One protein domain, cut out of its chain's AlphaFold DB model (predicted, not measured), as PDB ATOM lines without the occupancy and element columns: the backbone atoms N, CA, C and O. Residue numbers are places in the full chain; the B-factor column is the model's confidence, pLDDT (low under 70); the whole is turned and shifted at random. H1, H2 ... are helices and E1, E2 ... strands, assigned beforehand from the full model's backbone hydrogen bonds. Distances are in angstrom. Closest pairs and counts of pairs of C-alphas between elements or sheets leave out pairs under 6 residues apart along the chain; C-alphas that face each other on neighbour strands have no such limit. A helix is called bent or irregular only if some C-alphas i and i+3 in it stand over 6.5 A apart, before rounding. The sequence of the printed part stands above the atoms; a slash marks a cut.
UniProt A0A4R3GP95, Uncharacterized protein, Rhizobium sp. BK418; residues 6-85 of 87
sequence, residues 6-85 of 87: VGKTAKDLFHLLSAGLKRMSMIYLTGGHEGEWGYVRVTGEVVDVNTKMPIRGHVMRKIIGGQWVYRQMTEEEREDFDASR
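AT A GLANCE: This is residues 6 to 85 of the 87 residues of an uncharacterized protein of Rhizobium sp. BK418 (UniProt A0A4R3GP95). One long helix, H1, is an arm whose residues 6 to 18 stick out free from a small body; the body is a strongly twisted sheet of three strands, E1, E2 and E3, with the last turns of H1 at one end and the short helix H2 at the other. E1 and E2 are sharply bent, and the two run side by side through the bend. The printed part has 80 residues, with two named helices and three named strands along the chain in the order H1, E1, E2, E3, H2; the sheet order is E1, E2, E3, antiparallel throughout, and the class is mixed, helices and strands. The whole is loose, with a radius of gyration of the C-alphas of 16.1 A, and spans 56 by 26 by 20 A, the arm making the length.

HOW THE PARTS SIT: H1, residues 6 to 30, stands free over residues 6 to 18. A short link of 7 residues leads to E1, residues 38 to 47, an edge strand that bends by 119 degrees at residue 44. After a short link of 6 residues comes E2, residues 54 to 64, the inner strand, which bends by 115 degrees at residue 57. E1 and E2 form an antiparallel hairpin, with N 40 and O 59 2.9 A apart and N 55 and O 46 2.8 A apart, both within hydrogen-bond range. A tight link leads to E3, residues 67 to 72, the other edge strand. E2 and E3 form a second antiparallel hairpin, with N 62 and O 69 within hydrogen-bond range at 3.0 A. The three strands are a meander, each the antiparallel neighbour of the one before. The closest C-alphas of E1 and E3 are those of Val 47 and Tyr 70, 6.6 A apart. H1 only grazes the sheet, with its residues 23 to 30. A tight link leads from E3 to H2, residues 75 to 83, which only grazes the sheet with its residues 77 to 81. H1 and H2 are apart. In H1 and H2 every O i to N i+4 pair is within hydrogen-bond range.

IN THESE COORDINATES: H1 begins at C-alpha 6, (214.294, 126.083, 194.852), and ends at C-alpha 30, (213.686, 153.520, 171.261), 36.2 A away. From first to last C-alpha E1 measures 16.1 A, E2 18.9 A and E3 16.9 A. H2 measures 12.1 A and ends at C-alpha 83, (218.056, 165.268, 153.821).

THE WHOLE: The two C-alphas farthest apart are those of Val 6 and Ala 83, at 56.9 A. Without residues 6 to 18 the body spans 34 by 28 by 20 A. The printed part has no cut, and no link is long. The mean pLDDT of the printed part is 76.6; 28 residues are under 70, among them residues 6 to 13, 22 to 35 and 84 to 85.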
ATOM      1  N   VAL A   6     215.340 125.466 195.700       50.88
ATOM      2  CA  VAL A   6     214.294 126.083 194.852       50.88
ATOM      3  C   VAL A   6     214.392 127.618 194.817       50.88
ATOM      4  O   VAL A   6     214.180 128.239 193.778       50.88
ATOM      5  N   GLY A   7     214.776 128.246 195.935       49.59
ATOM      6  CA  GLY A   7     214.838 129.709 196.051       49.59
ATOM      7  C   GLY A   7     215.978 130.369 195.265       49.59
ATOM      8  O   GLY A   7     215.835 131.517 194.846       49.59
ATOM      9  N   LYS A   8     217.094 129.659 195.032       53.53
ATOM     10  CA  LYS A   8     218.203 130.161 194.198       53.53
ATOM     11  C   LYS A   8     217.837 130.134 192.715       53.53
ATOM     12  O   LYS A   8     217.980 131.145 192.040       53.53
ATOM     13  N   THR A   9     217.272 129.023 192.244       57.94
ATOM     14  CA  THR A   9     216.874 128.849 190.841       57.94
ATOM     15  C   THR A   9     215.751 129.801 190.433       57.94
ATOM     16  O   THR A   9     215.784 130.355 189.340       57.94
ATOM     17  N   ALA A  10     214.781 130.054 191.321       61.59
ATOM     18  CA  ALA A  10     213.705 131.010 191.054       61.59
ATOM     19  C   ALA A  10     214.220 132.455 190.924       61.59
ATOM     20  O   ALA A  10     213.757 133.195 190.059       61.59
ATOM     21  N   LYS A  11     215.207 132.848 191.744       64.69
ATOM     22  CA  LYS A  11     215.865 134.156 191.618       64.69
ATOM     23  C   LYS A  11     216.639 134.278 190.309       64.69
ATOM     24  O   LYS A  11     216.490 135.291 189.638       64.69
ATOM     25  N   ASP A  12     217.405 133.260 189.924       62.25
ATOM     26  CA  ASP A  12     218.136 133.271 188.649       62.25
ATOM     27  C   ASP A  12     217.195 133.360 187.444       62.25
ATOM     28  O   ASP A  12     217.421 134.158 186.534       62.25
ATOM     29  N   LEU A  13     216.089 132.610 187.462       69.31
ATOM     30  CA  LEU A  13     215.087 132.655 186.398       69.31
ATOM     31  C   LEU A  13     214.421 134.035 186.309       69.31
ATOM     32  O   LEU A  13     214.221 134.565 185.216       69.31
ATOM     33  N   PHE A  14     214.120 134.646 187.458       71.38
ATOM     34  CA  PHE A  14     213.571 135.998 187.522       71.38
ATOM     35  C   PHE A  14     214.574 137.043 187.018       71.38
ATOM     36  O   PHE A  14     214.199 137.954 186.283       71.38
ATOM     37  N   HIS A  15     215.860 136.894 187.345       69.81
ATOM     38  CA  HIS A  15     216.913 137.766 186.833       69.81
ATOM     39  C   HIS A  15     217.063 137.646 185.311       69.81
ATOM     40  O   HIS A  15     217.079 138.675 184.635       69.81
ATOM     41  N   LEU A  16     217.064 136.429 184.762       65.81
ATOM     42  CA  LEU A  16     217.065 136.175 183.316       65.81
ATOM     43  C   LEU A  16     215.859 136.808 182.612       65.81
ATOM     44  O   LEU A  16     216.027 137.531 181.629       65.81
ATOM     45  N   LEU A  17     214.653 136.596 183.149       71.94
ATOM     46  CA  LEU A  17     213.426 137.183 182.610       71.94
ATOM     47  C   LEU A  17     213.459 138.710 182.675       71.94
ATOM     48  O   LEU A  17     213.142 139.367 181.689       71.94
ATOM     49  N   SER A  18     213.901 139.287 183.794       71.94
ATOM     50  CA  SER A  18     214.004 140.741 183.949       71.94
ATOM     51  C   SER A  18     215.029 141.363 182.993       71.94
ATOM     52  O   SER A  18     214.778 142.432 182.439       71.94
ATOM     53  N   ALA A  19     216.153 140.685 182.736       67.38
ATOM     54  CA  ALA A  19     217.167 141.134 181.787       67.38
ATOM     55  C   ALA A  19     216.648 141.086 180.342       67.38
ATOM     56  O   ALA A  19     216.838 142.044 179.588       67.38
ATOM     57  N   GLY A  20     215.937 140.013 179.977       68.19
ATOM     58  CA  GLY A  20     215.267 139.886 178.682       68.19
ATOM     59  C   GLY A  20     214.171 140.936 178.491       68.19
ATOM     60  O   GLY A  20     214.137 141.612 177.467       68.19
ATOM     61  N   LEU A  21     213.331 141.153 179.508       71.25
ATOM     62  CA  LEU A  21     212.273 142.164 179.477       71.25
ATOM     63  C   LEU A  21     212.857 143.578 179.372       71.25
ATOM     64  O   LEU A  21     212.343 144.401 178.621       71.25
ATOM     65  N   LYS A  22     213.968 143.853 180.066       67.75
ATOM     66  CA  LYS A  22     214.683 145.128 179.965       67.75
ATOM     67  C   LYS A  22     215.234 145.341 178.556       67.75
ATOM     68  O   LYS A  22     215.013 146.417 178.008       67.75
ATOM     69  N   ARG A  23     215.859 144.328 177.936       61.91
ATOM     70  CA  ARG A  23     216.277 144.387 176.520       61.91
ATOM     71  C   ARG A  23     215.101 144.681 175.594       61.91
ATOM     72  O   ARG A  23     215.171 145.634 174.829       61.91
ATOM     73  N   MET A  24     214.010 143.927 175.719       61.56
ATOM     74  CA  MET A  24     212.816 144.106 174.888       61.56
ATOM     75  C   MET A  24     212.180 145.488 175.074       61.56
ATOM     76  O   MET A  24     211.834 146.142 174.097       61.56
ATOM     77  N   SER A  25     212.086 145.976 176.314       60.47
ATOM     78  CA  SER A  25     211.572 147.321 176.607       60.47
ATOM     79  C   SER A  25     212.460 148.417 176.019       60.47
ATOM     80  O   SER A  25     211.962 149.424 175.530       60.47
ATOM     81  N   MET A  26     213.777 148.206 176.030       59.88
ATOM     82  CA  MET A  26     214.756 149.159 175.532       59.88
ATOM     83  C   MET A  26     214.697 149.240 174.003       59.88
ATOM     84  O   MET A  26     214.704 150.348 173.480       59.88
ATOM     85  N   ILE A  27     214.520 148.106 173.315       61.66
ATOM     86  CA  ILE A  27     214.236 148.014 171.870       61.66
ATOM     87  C   ILE A  27     212.920 148.733 171.529       61.66
ATOM     88  O   ILE A  27     212.893 149.617 170.675       61.66
ATOM     89  N   TYR A  28     211.841 148.420 172.254       55.84
ATOM     90  CA  TYR A  28     210.500 148.945 171.979       55.84
ATOM     91  C   TYR A  28     210.380 150.461 172.213       55.84
ATOM     92  O   TYR A  28     209.810 151.171 171.392       55.84
ATOM     93  N   LEU A  29     210.956 150.986 173.300       54.53
ATOM     94  CA  LEU A  29     210.884 152.415 173.647       54.53
ATOM     95  C   LEU A  29     211.765 153.310 172.771       54.53
ATOM     96  O   LEU A  29     211.609 154.531 172.794       54.53
ATOM     97  N   THR A  30     212.723 152.739 172.045       54.19
ATOM     98  CA  THR A  30     213.686 153.520 171.261       54.19
ATOM     99  C   THR A  30     213.625 153.272 169.762       54.19
ATOM    100  O   THR A  30     214.339 153.959 169.031       54.19
ATOM    101  N   GLY A  31     212.770 152.342 169.317       52.19
ATOM    102  CA  GLY A  31     212.585 151.995 167.908       52.19
ATOM    103  C   GLY A  31     213.793 151.308 167.266       52.19
ATOM    104  O   GLY A  31     213.852 151.233 166.046       52.19
ATOM    105  N   GLY A  32     214.768 150.851 168.058       56.50
ATOM    106  CA  GLY A  32     216.008 150.258 167.556       56.50
ATOM    107  C   GLY A  32     216.089 148.766 167.847       56.50
ATOM    108  O   GLY A  32     215.959 148.361 169.001       56.50
ATOM    109  N   HIS A  33     216.345 147.954 166.820       58.22
ATOM    110  CA  HIS A  33     216.648 146.535 166.981       58.22
ATOM    111  C   HIS A  33     218.030 146.326 167.623       58.22
ATOM    112  O   HIS A  33     218.969 147.096 167.412       58.22
ATOM    113  N   GLU A  34     218.171 145.270 168.433       60.97
ATOM    114  CA  GLU A  34     219.478 144.867 168.962       60.97
ATOM    115  C   GLU A  34     220.430 144.573 167.788       60.97
ATOM    116  O   GLU A  34     220.111 143.774 166.913       60.97
ATOM    117  N   GLY A  35     221.588 145.241 167.760       64.75
ATOM    118  CA  GLY A  35     222.565 145.139 166.670       64.75
ATOM    119  C   GLY A  35     222.500 146.242 165.606       64.75
ATOM    120  O   GLY A  35     223.518 146.477 164.951       64.75
ATOM    121  N   GLU A  36     221.392 146.978 165.486       77.06
ATOM    122  CA  GLU A  36     221.243 148.057 164.500       77.06
ATOM    123  C   GLU A  36     221.606 149.430 165.071       77.06
ATOM    124  O   GLU A  36     221.349 149.737 166.239       77.06
ATOM    125  N   TRP A  37     222.223 150.269 164.236       81.69
ATOM    126  CA  TRP A  37     222.523 151.654 164.583       81.69
ATOM    127  C   TRP A  37     221.292 152.534 164.364       81.69
ATOM    128  O   TRP A  37     220.787 152.634 163.253       81.69
ATOM    129  N   GLY A  38     220.844 153.206 165.421       83.06
ATOM    130  CA  GLY A  38     219.762 154.181 165.378       83.06
ATOM    131  C   GLY A  38     220.247 155.594 165.686       83.06
ATOM    132  O   GLY A  38     221.110 155.797 166.546       83.06
ATOM    133  N   TYR A  39     219.644 156.577 165.021       84.25
ATOM    134  CA  TYR A  39     219.892 157.994 165.269       84.25
ATOM    135  C   TYR A  39     219.330 158.424 166.629       84.25
ATOM    136  O   TYR A  39     218.186 158.121 166.978       84.25
ATOM    137  N   VAL A  40     220.119 159.161 167.412       85.69
ATOM    138  CA  VAL A  40     219.659 159.749 168.673       85.69
ATOM    139  C   VAL A  40     220.338 161.089 168.933       85.69
ATOM    140  O   VAL A  40     221.511 161.288 168.626       85.69
ATOM    141  N   ARG A  41     219.614 162.017 169.560       86.69
ATOM    142  CA  ARG A  41     220.214 163.219 170.142       86.69
ATOM    143  C   ARG A  41     220.508 162.971 171.619       86.69
ATOM    144  O   ARG A  41     219.580 162.771 172.400       86.69
ATOM    145  N   VAL A  42     221.779 162.996 172.005       86.44
ATOM    146  CA  VAL A  42     222.191 162.938 173.413       86.44
ATOM    147  C   VAL A  42     222.181 164.338 174.025       86.44
ATOM    148  O   VAL A  42     222.630 165.309 173.415       86.44
ATOM    149  N   THR A  43     221.637 164.448 175.236       86.69
ATOM    150  CA  THR A  43     221.587 165.702 176.009       86.69
ATOM    151  C   THR A  43     222.835 165.921 176.861       86.69
ATOM    152  O   THR A  43     223.124 167.056 177.232       86.69
ATOM    153  N   GLY A  44     223.583 164.854 177.150       90.25
ATOM    154  CA  GLY A  44     224.843 164.877 177.888       90.25
ATOM    155  C   GLY A  44     226.015 164.355 177.059       90.25
ATOM    156  O   GLY A  44     225.854 163.940 175.911       90.25
ATOM    157  N   GLU A  45     227.198 164.383 177.666       91.69
ATOM    158  CA  GLU A  45     228.397 163.773 177.098       91.69
ATOM    159  C   GLU A  45     228.326 162.254 177.198       91.69
ATOM    160  O   GLU A  45     228.049 161.702 178.264       91.69
ATOM    161  N   VAL A  46     228.571 161.584 176.076       91.62
ATOM    162  CA  VAL A  46     228.706 160.127 176.004       91.62
ATOM    163  C   VAL A  46     230.062 159.782 175.410       91.62
ATOM    164  O   VAL A  46     230.653 160.587 174.699       91.62
ATOM    165  N   VAL A  47     230.575 158.592 175.707       94.50
ATOM    166  CA  VAL A  47     231.871 158.145 175.182       94.50
ATOM    167  C   VAL A  47     231.655 157.384 173.882       94.50
ATOM    168  O   VAL A  47     230.860 156.442 173.831       94.50
ATOM    169  N   ASP A  48     232.383 157.782 172.846       92.06
ATOM    170  CA  ASP A  48     232.409 157.089 171.567       92.06
ATOM    171  C   ASP A  48     233.044 155.698 171.714       92.06
ATOM    172  O   ASP A  48     234.125 155.525 172.286       92.06
ATOM    173  N   VAL A  49     232.378 154.676 171.185       92.00
ATOM    174  CA  VAL A  49     232.830 153.287 171.293       92.00
ATOM    175  C   VAL A  49     234.100 153.013 170.484       92.00
ATOM    176  O   VAL A  49     234.883 152.155 170.896       92.00
ATOM    177  N   ASN A  50     234.330 153.738 169.391       90.00
ATOM    178  CA  ASN A  50     235.472 153.573 168.497       90.00
ATOM    179  C   ASN A  50     236.661 154.422 168.956       90.00
ATOM    180  O   ASN A  50     237.750 153.890 169.152       90.00
ATOM    181  N   THR A  51     236.460 155.726 169.160       91.12
ATOM    182  CA  THR A  51     237.559 156.665 169.459       91.12
ATOM    183  C   THR A  51     237.860 156.792 170.948       91.12
ATOM    184  O   THR A  51     238.908 157.318 171.316       91.12
ATOM    185  N   LYS A  52     236.952 156.324 171.817       92.88
ATOM    186  CA  LYS A  52     236.997 156.518 173.280       92.88
ATOM    187  C   LYS A  52     237.003 157.988 173.706       92.88
ATOM    188  O   LYS A  52     237.275 158.286 174.867       92.88
ATOM    189  N   MET A  53     236.682 158.898 172.789       93.81
ATOM    190  CA  MET A  53     236.575 160.321 173.068       93.81
ATOM    191  C   MET A  53     235.152 160.692 173.495       93.81
ATOM    192  O   MET A  53     234.189 160.025 173.102       93.81
ATOM    193  N   PRO A  54     235.000 161.754 174.297       93.12
ATOM    194  CA  PRO A  54     233.692 162.307 174.596       93.12
ATOM    195  C   PRO A  54     233.041 162.916 173.350       93.12
ATOM    196  O   PRO A  54     233.663 163.683 172.617       93.12
ATOM    197  N   ILE A  55     231.763 162.607 173.141       92.31
ATOM    198  CA  ILE A  55     230.926 163.121 172.054       92.31
ATOM    199  C   ILE A  55     229.592 163.641 172.608       92.31
ATOM    200  O   ILE A  55     229.119 163.223 173.669       92.31
ATOM    201  N   ARG A  56     228.982 164.594 171.896       91.75
ATOM    202  CA  ARG A  56     227.731 165.274 172.276       91.75
ATOM    203  C   ARG A  56     226.885 165.557 171.032       91.75
ATOM    204  O   ARG A  56     227.413 165.634 169.927       91.75
ATOM    205  N   GLY A  57     225.585 165.792 171.213       88.94
ATOM    206  CA  GLY A  57     224.687 166.185 170.122       88.94
ATOM    207  C   GLY A  57     224.036 165.001 169.406       88.94
ATOM    208  O   GLY A  57     223.470 164.130 170.063       88.94
ATOM    209  N   HIS A  58     224.033 165.006 168.071       88.25
ATOM    210  CA  HIS A  58     223.465 163.919 167.265       88.25
ATOM    211  C   HIS A  58     224.507 162.812 167.085       88.25
ATOM    212  O   HIS A  58     225.628 163.072 166.651       88.25
ATOM    213  N   VAL A  59     224.147 161.594 167.481       90.50
ATOM    214  CA  VAL A  59     225.035 160.428 167.502       90.50
ATOM    215  C   VAL A  59     224.280 159.190 167.024       90.50
ATOM    216  O   VAL A  59     223.050 159.127 167.089       90.50
ATOM    217  N   MET A  60     225.027 158.174 166.606       89.56
ATOM    218  CA  MET A  60     224.482 156.837 166.406       89.56
ATOM    219  C   MET A  60     224.528 156.089 167.736       89.56
ATOM    220  O   MET A  60     225.538 156.121 168.443       89.56
ATOM    221  N   ARG A  61     223.458 155.372 168.073       88.19
ATOM    222  CA  ARG A  61     223.440 154.434 169.202       88.19
ATOM    223  C   ARG A  61     223.034 153.044 168.754       88.19
ATOM    224  O   ARG A  61     222.229 152.906 167.842       88.19
ATOM    225  N   LYS A  62     223.525 152.018 169.437       86.62
ATOM    226  CA  LYS A  62     222.988 150.656 169.327       86.62
ATOM    227  C   LYS A  62     223.077 149.927 170.654       86.62
ATOM    228  O   LYS A  62     223.835 150.330 171.537       86.62
ATOM    229  N   ILE A  63     222.317 148.848 170.787       82.31
ATOM    230  CA  ILE A  63     222.424 147.950 171.938       82.31
ATOM    231  C   ILE A  63     223.438 146.855 171.596       82.31
ATOM    232  O   ILE A  63     223.276 146.157 170.597       82.31
ATOM    233  N   ILE A  64     224.469 146.696 172.429       81.56
ATOM    234  CA  ILE A  64     225.366 145.532 172.423       81.56
ATOM    235  C   ILE A  64     225.320 144.909 173.813       81.56
ATOM    236  O   ILE A  64     225.610 145.575 174.805       81.56
ATOM    237  N   GLY A  65     224.951 143.631 173.913       79.38
ATOM    238  CA  GLY A  65     225.002 142.915 175.190       79.38
ATOM    239  C   GLY A  65     224.067 143.484 176.265       79.38
ATOM    240  O   GLY A  65     224.287 143.259 177.450       79.38
ATOM    241  N   GLY A  66     223.011 144.209 175.879       75.00
ATOM    242  CA  GLY A  66     222.112 144.912 176.803       75.00
ATOM    243  C   GLY A  66     222.627 146.266 177.311       75.00
ATOM    244  O   GLY A  66     222.000 146.852 178.193       75.00
ATOM    245  N   GLN A  67     223.739 146.770 176.769       81.25
ATOM    246  CA  GLN A  67     224.258 148.109 177.043       81.25
ATOM    247  C   GLN A  67     224.159 148.997 175.804       81.25
ATOM    248  O   GLN A  67     224.327 148.533 174.675       81.25
ATOM    249  N   TRP A  68     223.906 150.287 176.023       84.75
ATOM    250  CA  TRP A  68     223.980 151.285 174.965       84.75
ATOM    251  C   TRP A  68     225.431 151.585 174.633       84.75
ATOM    252  O   TRP A  68     226.216 151.945 175.509       84.75
ATOM    253  N   VAL A  69     225.759 151.485 173.354       89.69
ATOM    254  CA  VAL A  69     227.002 152.014 172.809       89.69
ATOM    255  C   VAL A  69     226.680 153.171 171.883       89.69
ATOM    256  O   VAL A  69     225.661 153.156 171.187       89.69
ATOM    257  N   TYR A  70     227.560 154.162 171.881       91.44
ATOM    258  CA  TYR A  70     227.405 155.392 171.123       91.44
ATOM    259  C   TYR A  70     228.585 155.542 170.174       91.44
ATOM    260  O   TYR A  70     229.700 155.145 170.510       91.44
ATOM    261  N   ARG A  71     228.349 156.115 168.999       93.00
ATOM    262  CA  ARG A  71     229.414 156.603 168.124       93.00
ATOM    263  C   ARG A  71     229.001 157.887 167.434       93.00
ATOM    264  O   ARG A  71     227.811 158.140 167.239       93.00
ATOM    265  N   GLN A  72     229.985 158.662 167.023       91.56
ATOM    266  CA  GLN A  72     229.773 159.804 166.159       91.56
ATOM    267  C   GLN A  72     229.192 159.351 164.810       91.56
ATOM    268  O   GLN A  72     229.516 158.270 164.303       91.56
ATOM    269  N   MET A  73     228.290 160.169 164.269       88.94
ATOM    270  CA  MET A  73     227.749 159.980 162.923       88.94
ATOM    271  C   MET A  73     228.860 160.212 161.902       88.94
ATOM    272  O   MET A  73     229.694 161.102 162.100       88.94
ATOM    273  N   THR A  74     228.882 159.423 160.831       87.19
ATOM    274  CA  THR A  74     229.702 159.760 159.661       87.19
ATOM    275  C   THR A  74     229.104 160.962 158.929       87.19
ATOM    276  O   THR A  74     227.958 161.343 159.178       87.19
ATOM    277  N   GLU A  75     229.879 161.578 158.035       84.94
ATOM    278  CA  GLU A  75     229.374 162.691 157.220       84.94
ATOM    279  C   GLU A  75     228.202 162.239 156.337       84.94
ATOM    280  O   GLU A  75     227.166 162.889 156.328       84.94
ATOM    281  N   GLU A  76     228.306 161.061 155.713       82.56
ATOM    282  CA  GLU A  76     227.227 160.458 154.915       82.56
ATOM    283  C   GLU A  76     225.945 160.245 155.743       82.56
ATOM    284  O   GLU A  76     224.867 160.682 155.353       82.56
ATOM    285  N   GLU A  77     226.055 159.657 156.942       83.19
ATOM    286  CA  GLU A  77     224.911 159.443 157.846       83.19
ATOM    287  C   GLU A  77     224.272 160.763 158.298       83.19
ATOM    288  O   GLU A  77     223.080 160.827 158.610       83.19
ATOM    289  N   ARG A  78     225.073 161.825 158.376       82.06
ATOM    290  CA  ARG A  78     224.607 163.164 158.718       82.06
ATOM    291  C   ARG A  78     223.886 163.824 157.550       82.06
ATOM    292  O   ARG A  78     222.830 164.410 157.774       82.06
ATOM    293  N   GLU A  79     224.410 163.699 156.336       81.00
ATOM    294  CA  GLU A  79     223.751 164.176 155.121       81.00
ATOM    295  C   GLU A  79     222.405 163.477 154.906       81.00
ATOM    296  O   GLU A  79     221.401 164.156 154.690       81.00
ATOM    297  N   ASP A  80     222.349 162.152 155.069       79.94
ATOM    298  CA  ASP A  80     221.107 161.374 154.989       79.94
ATOM    299  C   ASP A  80     220.087 161.820 156.044       79.94
ATOM    300  O   ASP A  80     218.896 161.992 155.757       79.94
ATOM    301  N   PHE A  81     220.547 162.048 157.277       75.06
ATOM    302  CA  PHE A  81     219.708 162.539 158.366       75.06
ATOM    303  C   PHE A  81     219.151 163.943 158.093       75.06
ATOM    304  O   PHE A  81     217.966 164.195 158.333       75.06
ATOM    305  N   ASP A  82     219.979 164.853 157.578       75.12
ATOM    306  CA  ASP A  82     219.577 166.221 157.252       75.12
ATOM    307  C   ASP A  82     218.659 166.260 156.015       75.12
ATOM    308  O   ASP A  82     217.663 166.990 156.009       75.12
ATOM    309  N   ALA A  83     218.917 165.434 154.994       73.94
ATOM    310  CA  ALA A  83     218.056 165.268 153.821       73.94
ATOM    311  C   ALA A  83     216.667 164.742 154.209       73.94
ATOM    312  O   ALA A  83     215.646 165.273 153.765       73.94
ATOM    313  N   SER A  84     216.625 163.782 155.136       64.31
ATOM    314  CA  SER A  84     215.396 163.218 155.705       64.31
ATOM    315  C   SER A  84     214.590 164.203 156.563       64.31
ATOM    316  O   SER A  84     213.547 163.822 157.085       64.31
ATOM    317  N   ARG A  85     215.040 165.450 156.747       60.12
ATOM    318  CA  ARG A  85     214.329 166.506 157.497       60.12
ATOM    319  C   ARG A  85     214.011 167.750 156.671       60.12
ATOM    320  O   ARG A  85     213.461 168.706 157.209       60.12
TER     321      ARG A  85